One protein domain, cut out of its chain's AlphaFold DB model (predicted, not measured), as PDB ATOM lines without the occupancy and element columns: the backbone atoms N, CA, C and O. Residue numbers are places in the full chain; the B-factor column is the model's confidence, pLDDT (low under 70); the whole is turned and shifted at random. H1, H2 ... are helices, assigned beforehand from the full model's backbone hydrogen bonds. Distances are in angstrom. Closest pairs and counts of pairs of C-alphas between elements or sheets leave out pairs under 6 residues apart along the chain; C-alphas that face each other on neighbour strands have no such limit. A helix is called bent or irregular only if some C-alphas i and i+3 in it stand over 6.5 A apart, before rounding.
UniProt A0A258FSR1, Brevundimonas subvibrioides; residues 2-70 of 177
ATOM      1  N   PRO A   2     293.656 267.108 446.189       81.62
ATOM      2  CA  PRO A   2     292.749 266.054 446.624       81.62
ATOM      3  C   PRO A   2     291.432 266.650 447.141       81.62
ATOM      4  O   PRO A   2     291.375 267.810 447.542       81.62
ATOM      5  N   ARG A   3     290.371 265.843 447.105       80.06
ATOM      6  CA  ARG A   3     289.049 266.189 447.637       80.06
ATOM      7  C   ARG A   3     289.104 266.259 449.167       80.06
ATOM      8  O   ARG A   3     289.553 265.298 449.783       80.06
ATOM      9  N   GLU A   4     288.597 267.341 449.755       84.00
ATOM     10  CA  GLU A   4     288.580 267.530 451.216       84.00
ATOM     11  C   GLU A   4     287.472 266.723 451.916       84.00
ATOM     12  O   GLU A   4     287.718 266.136 452.965       84.00
ATOM     13  N   HIS A   5     286.276 266.631 451.315       87.31
ATOM     14  CA  HIS A   5     285.120 265.896 451.853       87.31
ATOM     15  C   HIS A   5     284.346 265.154 450.748       87.31
ATOM     16  O   HIS A   5     284.343 265.612 449.601       87.31
ATOM     17  N   PRO A   6     283.678 264.023 451.035       89.81
ATOM     18  CA  PRO A   6     282.758 263.393 450.089       89.81
ATOM     19  C   PRO A   6     281.614 264.334 449.640       89.81
ATOM     20  O   PRO A   6     281.152 265.162 450.429       89.81
ATOM     21  N   PRO A   7     281.138 264.227 448.381       87.56
ATOM     22  CA  PRO A   7     280.033 265.041 447.885       87.56
ATOM     23  C   PRO A   7     278.763 264.847 448.714       87.56
ATOM     24  O   PRO A   7     278.372 263.717 448.988       87.56
ATOM     25  N   GLY A   8     278.106 265.952 449.065       87.56
ATOM     26  CA  GLY A   8     276.840 265.943 449.800       87.56
ATOM     27  C   GLY A   8     276.964 265.839 451.323       87.56
ATOM     28  O   GLY A   8     275.962 266.022 452.000       87.56
ATOM     29  N   GLU A   9     278.159 265.607 451.878       89.88
ATOM     30  CA  GLU A   9     278.339 265.498 453.338       89.88
ATOM     31  C   GLU A   9     278.542 266.848 454.034       89.88
ATOM     32  O   GLU A   9     278.173 267.014 455.195       89.88
ATOM     33  N   ARG A  10     279.143 267.821 453.342       88.88
ATOM     34  CA  ARG A  10     279.433 269.145 453.898       88.88
ATOM     35  C   ARG A  10     279.128 270.231 452.881       88.88
ATOM     36  O   ARG A  10     279.565 270.152 451.737       88.88
ATOM     37  N   TRP A  11     278.438 271.275 453.328       90.75
ATOM     38  CA  TRP A  11     278.297 272.499 452.551       90.75
ATOM     39  C   TRP A  11     279.538 273.384 452.717       90.75
ATOM     40  O   TRP A  11     279.999 273.625 453.835       90.75
ATOM     41  N   HIS A  12     280.080 273.865 451.601       89.88
ATOM     42  CA  HIS A  12     281.225 274.766 451.577       89.88
ATOM     43  C   HIS A  12     281.158 275.656 450.331       89.88
ATOM     44  O   HIS A  12     281.248 275.163 449.209       89.88
ATOM     45  N   TYR A  13     281.020 276.970 450.510       88.44
ATOM     46  CA  TYR A  13     280.982 277.897 449.378       88.44
ATOM     47  C   TYR A  13     282.341 277.958 448.667       88.44
ATOM     48  O   TYR A  13     283.336 278.390 449.250       88.44
ATOM     49  N   ASN A  14     282.389 277.549 447.397       89.62
ATOM     50  CA  ASN A  14     283.625 277.510 446.619       89.62
ATOM     51  C   ASN A  14     283.394 277.912 445.156       89.62
ATOM     52  O   ASN A  14     282.798 277.171 444.381       89.62
ATOM     53  N   THR A  15     283.951 279.053 444.742       86.94
ATOM     54  CA  THR A  15     283.876 279.542 443.351       86.94
ATOM     55  C   THR A  15     284.439 278.541 442.334       86.94
ATOM     56  O   THR A  15     284.004 278.506 441.183       86.94
ATOM     57  N   GLY A  16     285.391 277.696 442.743       86.00
ATOM     58  CA  GLY A  16     285.936 276.625 441.911       86.00
ATOM     59  C   GLY A  16     284.888 275.592 441.491       86.00
ATOM     60  O   GLY A  16     284.962 275.075 440.376       86.00
ATOM     61  N   GLU A  17     283.877 275.336 442.325       88.62
ATOM     62  CA  GLU A  17     282.771 274.437 441.978       88.62
ATOM     63  C   GLU A  17     281.887 275.047 440.887       88.62
ATOM     64  O   GLU A  17     281.533 274.369 439.922       88.62
ATOM     65  N   THR A  18     281.607 276.349 440.953       89.25
ATOM     66  CA  THR A  18     280.860 277.040 439.894       89.25
ATOM     67  C   THR A  18     281.672 277.147 438.597       89.25
ATOM     68  O   THR A  18     281.125 276.981 437.507       89.25
ATOM     69  N   ASN A  19     282.997 277.320 438.679       91.25
ATOM     70  CA  ASN A  19     283.873 277.207 437.505       91.25
ATOM     71  C   ASN A  19     283.779 275.814 436.860       91.25
ATOM     72  O   ASN A  19     283.721 275.712 435.634       91.25
ATOM     73  N   LEU A  20     283.713 274.743 437.662       92.19
ATOM     74  CA  LEU A  20     283.522 273.385 437.150       92.19
ATOM     75  C   LEU A  20     282.169 273.229 436.437       92.19
ATOM     76  O   LEU A  20     282.133 272.625 435.367       92.19
ATOM     77  N   ILE A  21     281.085 273.818 436.955       94.44
ATOM     78  CA  ILE A  21     279.787 273.867 436.254       94.44
ATOM     79  C   ILE A  21     279.942 274.541 434.882       94.44
ATOM     80  O   ILE A  21     279.463 274.011 433.880       94.44
ATOM     81  N   GLY A  22     280.668 275.660 434.811       93.81
ATOM     82  CA  GLY A  22     280.997 276.315 433.543       93.81
ATOM     83  C   GLY A  22     281.735 275.386 432.570       93.81
ATOM     84  O   GLY A  22     281.347 275.250 431.410       93.81
ATOM     85  N   VAL A  23     282.747 274.654 433.042       94.06
ATOM     86  CA  VAL A  23     283.453 273.660 432.213       94.06
ATOM     87  C   VAL A  23     282.497 272.580 431.699       94.06
ATOM     88  O   VAL A  23     282.577 272.214 430.525       94.06
ATOM     89  N   LEU A  24     281.586 272.082 432.539       96.38
ATOM     90  CA  LEU A  24     280.599 271.078 432.137       96.38
ATOM     91  C   LEU A  24     279.672 271.604 431.035       96.38
ATOM     92  O   LEU A  24     279.465 270.904 430.046       96.38
ATOM     93  N   ILE A  25     279.173 272.838 431.156       96.31
ATOM     94  CA  ILE A  25     278.331 273.471 430.128       96.31
ATOM     95  C   ILE A  25     279.104 273.601 428.813       96.31
ATOM     96  O   ILE A  25     278.608 273.182 427.766       96.31
ATOM     97  N   ALA A  26     280.335 274.117 428.852       95.69
ATOM     98  CA  ALA A  26     281.152 274.279 427.653       95.69
ATOM     99  C   ALA A  26     281.428 272.932 426.960       95.69
ATOM    100  O   ALA A  26     281.340 272.822 425.738       95.69
ATOM    101  N   ARG A  27     281.706 271.873 427.734       96.62
ATOM    102  CA  ARG A  27     281.936 270.517 427.205       96.62
ATOM    103  C   ARG A  27     280.672 269.873 426.645       96.62
ATOM    104  O   ARG A  27     280.748 269.237 425.601       96.62
ATOM    105  N   ALA A  28     279.535 270.028 427.319       97.88
ATOM    106  CA  ALA A  28     278.268 269.436 426.895       97.88
ATOM    107  C   ALA A  28     277.691 270.116 425.646       97.88
ATOM    108  O   ALA A  28     277.026 269.470 424.842       97.88
ATOM    109  N   THR A  29     277.940 271.416 425.484       97.12
ATOM    110  CA  THR A  29     277.395 272.215 424.376       97.12
ATOM    111  C   THR A  29     278.368 272.379 423.214       97.12
ATOM    112  O   THR A  29     277.936 272.714 422.114       97.12
ATOM    113  N   GLY A  30     279.670 272.176 423.444       96.94
ATOM    114  CA  GLY A  30     280.722 272.462 422.467       96.94
ATOM    115  C   GLY A  30     280.913 273.958 422.194       96.94
ATOM    116  O   GLY A  30     281.439 274.314 421.142       96.94
ATOM    117  N   ARG A  31     280.457 274.838 423.096       96.94
ATOM    118  CA  ARG A  31     280.393 276.293 422.883       96.94
ATOM    119  C   ARG A  31     281.071 277.085 424.006       96.94
ATOM    120  O   ARG A  31     281.090 276.610 425.142       96.94
ATOM    121  N   PRO A  32     281.572 278.304 423.716       95.94
ATOM    122  CA  PRO A  32     281.946 279.271 424.750       95.94
ATOM    123  C   PRO A  32     280.758 279.605 425.658       95.94
ATOM    124  O   PRO A  32     279.606 279.625 425.204       95.94
ATOM    125  N   LEU A  33     281.025 279.887 426.935       96.88
ATOM    126  CA  LEU A  33     279.965 280.188 427.899       96.88
ATOM    127  C   LEU A  33     279.231 281.480 427.560       96.88
ATOM    128  O   LEU A  33     278.011 281.522 427.692       96.88
ATOM    129  N   ALA A  34     279.941 282.504 427.086       97.00
ATOM    130  CA  ALA A  34     279.346 283.775 426.700       97.00
ATOM    131  C   ALA A  34     278.358 283.608 425.536       97.00
ATOM    132  O   ALA A  34     277.255 284.149 425.584       97.00
ATOM    133  N   GLU A  35     278.707 282.798 424.534       97.31
ATOM    134  CA  GLU A  35     277.829 282.497 423.394       97.31
ATOM    135  C   GLU A  35     276.595 281.696 423.817       97.31
ATOM    136  O   GLU A  35     275.481 281.950 423.353       97.31
ATOM    137  N   TYR A  36     276.775 280.725 424.714       97.50
ATOM    138  CA  TYR A  36     275.661 279.934 425.223       97.50
ATOM    139  C   TYR A  36     274.730 280.769 426.114       97.50
ATOM    140  O   TYR A  36     273.512 280.705 425.952       97.50
ATOM    141  N   LEU A  37     275.286 281.602 427.001       97.19
ATOM    142  CA  LEU A  37     274.541 282.565 427.813       97.19
ATOM    143  C   LEU A  37     273.764 283.538 426.926       97.19
ATOM    144  O   LEU A  37     272.583 283.779 427.185       97.19
ATOM    145  N   LYS A  38     274.408 284.071 425.880       97.75
ATOM    146  CA  LYS A  38     273.792 285.005 424.942       97.75
ATOM    147  C   LYS A  38     272.529 284.419 424.319       97.75
ATOM    148  O   LYS A  38     271.457 284.998 424.452       97.75
ATOM    149  N   GLU A  39     272.650 283.247 423.703       97.62
ATOM    150  CA  GLU A  39     271.529 282.606 423.015       97.62
ATOM    151  C   GLU A  39     270.439 282.134 423.982       97.62
ATOM    152  O   GLU A  39     269.253 282.298 423.707       97.62
ATOM    153  N   LYS A  40     270.822 281.488 425.089       97.50
ATOM    154  CA  LYS A  40     269.855 280.790 425.946       97.50
ATOM    155  C   LYS A  40     269.207 281.673 426.993       97.50
ATOM    156  O   LYS A  40     268.150 281.297 427.480       97.50
ATOM    157  N   VAL A  41     269.824 282.792 427.364       97.50
ATOM    158  CA  VAL A  41     269.347 283.643 428.462       97.50
ATOM    159  C   VAL A  41     269.313 285.104 428.048       97.50
ATOM    160  O   VAL A  41     268.272 285.731 428.175       97.50
ATOM    161  N   TRP A  42     270.419 285.650 427.542       98.00
ATOM    162  CA  TRP A  42     270.582 287.095 427.353       98.00
ATOM    163  C   TRP A  42     269.605 287.672 426.323       98.00
ATOM    164  O   TRP A  42     268.871 288.614 426.622       98.00
ATOM    165  N   ASP A  43     269.561 287.078 425.130       97.81
ATOM    166  CA  ASP A  43     268.693 287.541 424.050       97.81
ATOM    167  C   ASP A  43     267.207 287.280 424.369       97.81
ATOM    168  O   ASP A  43     266.419 288.225 424.279       97.81
ATOM    169  N   PRO A  44     266.788 286.081 424.839       97.94
ATOM    170  CA  PRO A  44     265.392 285.852 425.222       97.94
ATOM    171  C   PRO A  44     264.929 286.697 426.418       97.94
ATOM    172  O   PRO A  44     263.755 287.058 426.499       97.94
ATOM    173  N   ALA A  45     265.829 287.038 427.348       97.75
ATOM    174  CA  ALA A  45     265.519 287.920 428.472       97.75
ATOM    175  C   ALA A  45     265.335 289.389 428.066       97.75
ATOM    176  O   ALA A  45     264.839 290.181 428.868       97.75
ATOM    177  N   GLY A  46     265.709 289.762 426.836       97.25
ATOM    178  CA  GLY A  46     265.594 291.132 426.350       97.25
ATOM    179  C   GLY A  46     266.513 292.095 427.100       97.25
ATOM    180  O   GLY A  46     266.088 293.193 427.465       97.25
ATOM    181  N   MET A  47     267.746 291.663 427.381       98.19
ATOM    182  CA  MET A  47     268.762 292.505 428.015       98.19
ATOM    183  C   MET A  47     269.067 293.741 427.151       98.19
ATOM    184  O   MET A  47     269.108 293.672 425.925       98.19
ATOM    185  N   GLU A  48     269.281 294.892 427.786       96.94
ATOM    186  CA  GLU A  48     269.419 296.197 427.123       96.94
ATOM    187  C   GLU A  48     270.775 296.409 426.449       96.94
ATOM    188  O   GLU A  48     270.922 297.302 425.607       96.94
ATOM    189  N   GLY A  49     271.806 295.695 426.891       95.31
ATOM    190  CA  GLY A  49     273.163 295.902 426.417       95.31
ATOM    191  C   GLY A  49     274.024 294.651 426.466       95.31
ATOM    192  O   GLY A  49     273.603 293.617 426.984       95.31
ATOM    193  N   PRO A  50     275.246 294.741 425.919       96.94
ATOM    194  CA  PRO A  50     276.210 293.660 426.020       96.94
ATOM    195  C   PRO A  50     276.652 293.457 427.474       96.94
ATOM    196  O   PRO A  50     276.676 294.398 428.273       96.94
ATOM    197  N   ALA A  51     277.060 292.228 427.776       96.81
ATOM    198  CA  ALA A  51     277.825 291.892 428.966       96.81
ATOM    199  C   ALA A  51     279.289 291.644 428.598       96.81
ATOM    200  O   ALA A  51     279.601 291.255 427.472       96.81
ATOM    201  N   PHE A  52     280.174 291.802 429.576       95.75
ATOM    202  CA  PHE A  52     281.568 291.386 429.474       95.75
ATOM    203  C   PHE A  52     281.811 290.245 430.448       95.75
ATOM    204  O   PHE A  52     281.484 290.380 431.623       95.75
ATOM    205  N   TRP A  53     282.399 289.147 429.981       96.50
ATOM    206  CA  TRP A  53     282.794 288.031 430.836       96.50
ATOM    207  C   TRP A  53     284.313 287.925 430.841       96.50
ATOM    208  O   TRP A  53     284.933 287.781 429.789       96.50
ATOM    209  N   MET A  54     284.917 288.041 432.022       93.25
ATOM    210  CA  MET A  54     286.362 287.901 432.168       93.25
ATOM    211  C   MET A  54     286.833 286.505 431.736       93.25
ATOM    212  O   MET A  54     286.253 285.491 432.136       93.25
ATOM    213  N   LEU A  55     287.910 286.484 430.951       93.56
ATOM    214  CA  LEU A  55     288.597 285.268 430.532       93.56
ATOM    215  C   LEU A  55     289.756 284.947 431.481       93.56
ATOM    216  O   LEU A  55     290.428 285.847 431.987       93.56
ATOM    217  N   ASP A  56     289.997 283.659 431.695       89.44
ATOM    218  CA  ASP A  56     291.189 283.146 432.351       89.44
ATOM    219  C   ASP A  56     292.424 283.216 431.431       89.44
ATOM    220  O   ASP A  56     292.366 283.637 430.272       89.44
ATOM    221  N   ALA A  57     293.575 282.780 431.949       89.06
ATOM    222  CA  ALA A  57     294.835 282.769 431.204       89.06
ATOM    223  C   ALA A  57     294.819 281.838 429.974       89.06
ATOM    224  O   ALA A  57     295.709 281.917 429.130       89.06
ATOM    225  N   GLN A  58     293.832 280.948 429.870       89.44
ATOM    226  CA  GLN A  58     293.623 280.034 428.753       89.44
ATOM    227  C   GLN A  58     292.543 280.545 427.785       89.44
ATOM    228  O   GLN A  58     292.180 279.824 426.852       89.44
ATOM    229  N   GLY A  59     292.042 281.769 427.982       91.81
ATOM    230  CA  GLY A  59     291.032 282.391 427.134       91.81
ATOM    231  C   GLY A  59     289.620 281.844 427.348       91.81
ATOM    232  O   GLY A  59     288.803 281.950 426.437       91.81
ATOM    233  N   LYS A  60     289.325 281.235 428.504       92.56
ATOM    234  CA  LYS A  60     288.004 280.674 428.831       92.56
ATOM    235  C   LYS A  60     287.300 281.505 429.890       92.56
ATOM    236  O   LYS A  60     287.939 282.038 430.788       92.56
ATOM    237  N   GLU A  61     285.981 281.601 429.812       95.19
ATOM    238  CA  GLU A  61     285.197 282.351 430.788       95.19
ATOM    239  C   GLU A  61     285.254 281.710 432.185       95.19
ATOM    240  O   GLU A  61     285.087 280.496 432.350       95.19
ATOM    241  N   ALA A  62     285.432 282.537 433.218       90.62
ATOM    242  CA  ALA A  62     285.369 282.092 434.607       90.62
ATOM    243  C   ALA A  62     283.909 281.841 435.030       90.62
ATOM    244  O   ALA A  62     283.201 282.769 435.418       90.62
ATOM    245  N   GLY A  63     283.450 280.587 434.968       88.06
ATOM    246  CA  GLY A  63     282.049 280.212 435.223       88.06
ATOM    247  C   GLY A  63     281.455 280.709 436.552       88.06
ATOM    248  O   GLY A  63     280.261 280.982 436.626       88.06
ATOM    249  N   GLY A  64     282.276 280.852 437.593       84.38
ATOM    250  CA  GLY A  64     281.858 281.278 438.928       84.38
ATOM    251  C   GLY A  64     281.865 282.780 439.190       84.38
ATOM    252  O   GLY A  64     281.519 283.184 440.299       84.38
ATOM    253  N   CYS A  65     282.288 283.621 438.243       87.62
ATOM    254  CA  CYS A  65     282.348 285.060 438.485       87.62
ATOM    255  C   CYS A  65     282.366 285.917 437.218       87.62
ATOM    256  O   CYS A  65     282.377 285.447 436.085       87.62
ATOM    257  N   CYS A  66     282.488 287.217 437.482       90.56
ATOM    258  CA  CYS A  66     283.158 288.182 436.618       90.56
ATOM    259  C   CYS A  66     282.428 288.520 435.316       90.56
ATOM    260  O   CYS A  66     283.051 288.960 434.347       90.56
ATOM    261  N   VAL A  67     281.104 288.367 435.331       96.12
ATOM    262  CA  VAL A  67     280.213 288.997 434.362       96.12
ATOM    263  C   VAL A  67     279.960 290.442 434.794       96.12
ATOM    264  O   VAL A  67     279.513 290.698 435.911       96.12
ATOM    265  N   SER A  68     280.220 291.383 433.896       96.56
ATOM    266  CA  SER A  68     279.900 292.801 434.041       96.56
ATOM    267  C   SER A  68     278.757 293.154 433.102       96.56
ATOM    268  O   SER A  68     278.848 292.928 431.897       96.56
ATOM    269  N   ALA A  69     277.691 293.730 433.650       97.56
ATOM    270  CA  ALA A  69     276.496 294.119 432.910       97.56
ATOM    271  C   ALA A  69     275.831 295.342 433.551       97.56
ATOM    272  O   ALA A  69     276.223 295.794 434.631       97.56
ATOM    273  N   ARG A  70     274.815 295.892 432.881       97.88
ATOM    274  CA  ARG A  70     274.065 297.053 433.370       97.88
ATOM    275  C   ARG A  70     273.220 296.680 434.587       97.88
ATOM    276  O   ARG A  70     272.720 295.564 434.693       97.88
TER     277      ARG A  70
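AT A GLANCE: This is residues 2 to 70 of the 177 residues of a protein of Brevundimonas subvibrioides (UniProt A0A258FSR1). With little regular structure, a free arm, residues 2 to 13, leads into two helices, H1 then H2, set as an L, and a long loop, residues 43 to 70, folds back past them. The 69 printed residues have two named helices and no named strand; the class is all helix, with under half of the residues in named elements. The whole is loose, radius of gyration of the C-alphas 14.2 A, and elongated, 42 by 22 by 22 A.

HOW THE PARTS SIT: Look for H1 at residues 15 to 29 and, after a tight link, H2 at residues 33 to 42. They touch, about perpendicular at 82 degrees; their closest C-alphas, of Ala 26 and Leu 33, are 6.0 A apart. Every O i to N i+4 pair is within hydrogen-bond range in H1 and H2. Farther on, residues 52 to 53 pair antiparallel with residues 67 to 68.

IN THESE COORDINATES: Find C-alpha 15 at (283.876, 279.542, 443.351); from there H1 runs 21.3 A. H2, 11.7 A long, ends at C-alpha 42, (270.582, 287.095, 427.353). H2 is neither bent nor irregular, but only just: C-alphas 39 and 42 are 6.3 A apart.

THE WHOLE: The printed part has no cut. Without residues 2 to 13 the body spans 29 by 22 by 20 A. No printed residue is under 70 in pLDDT.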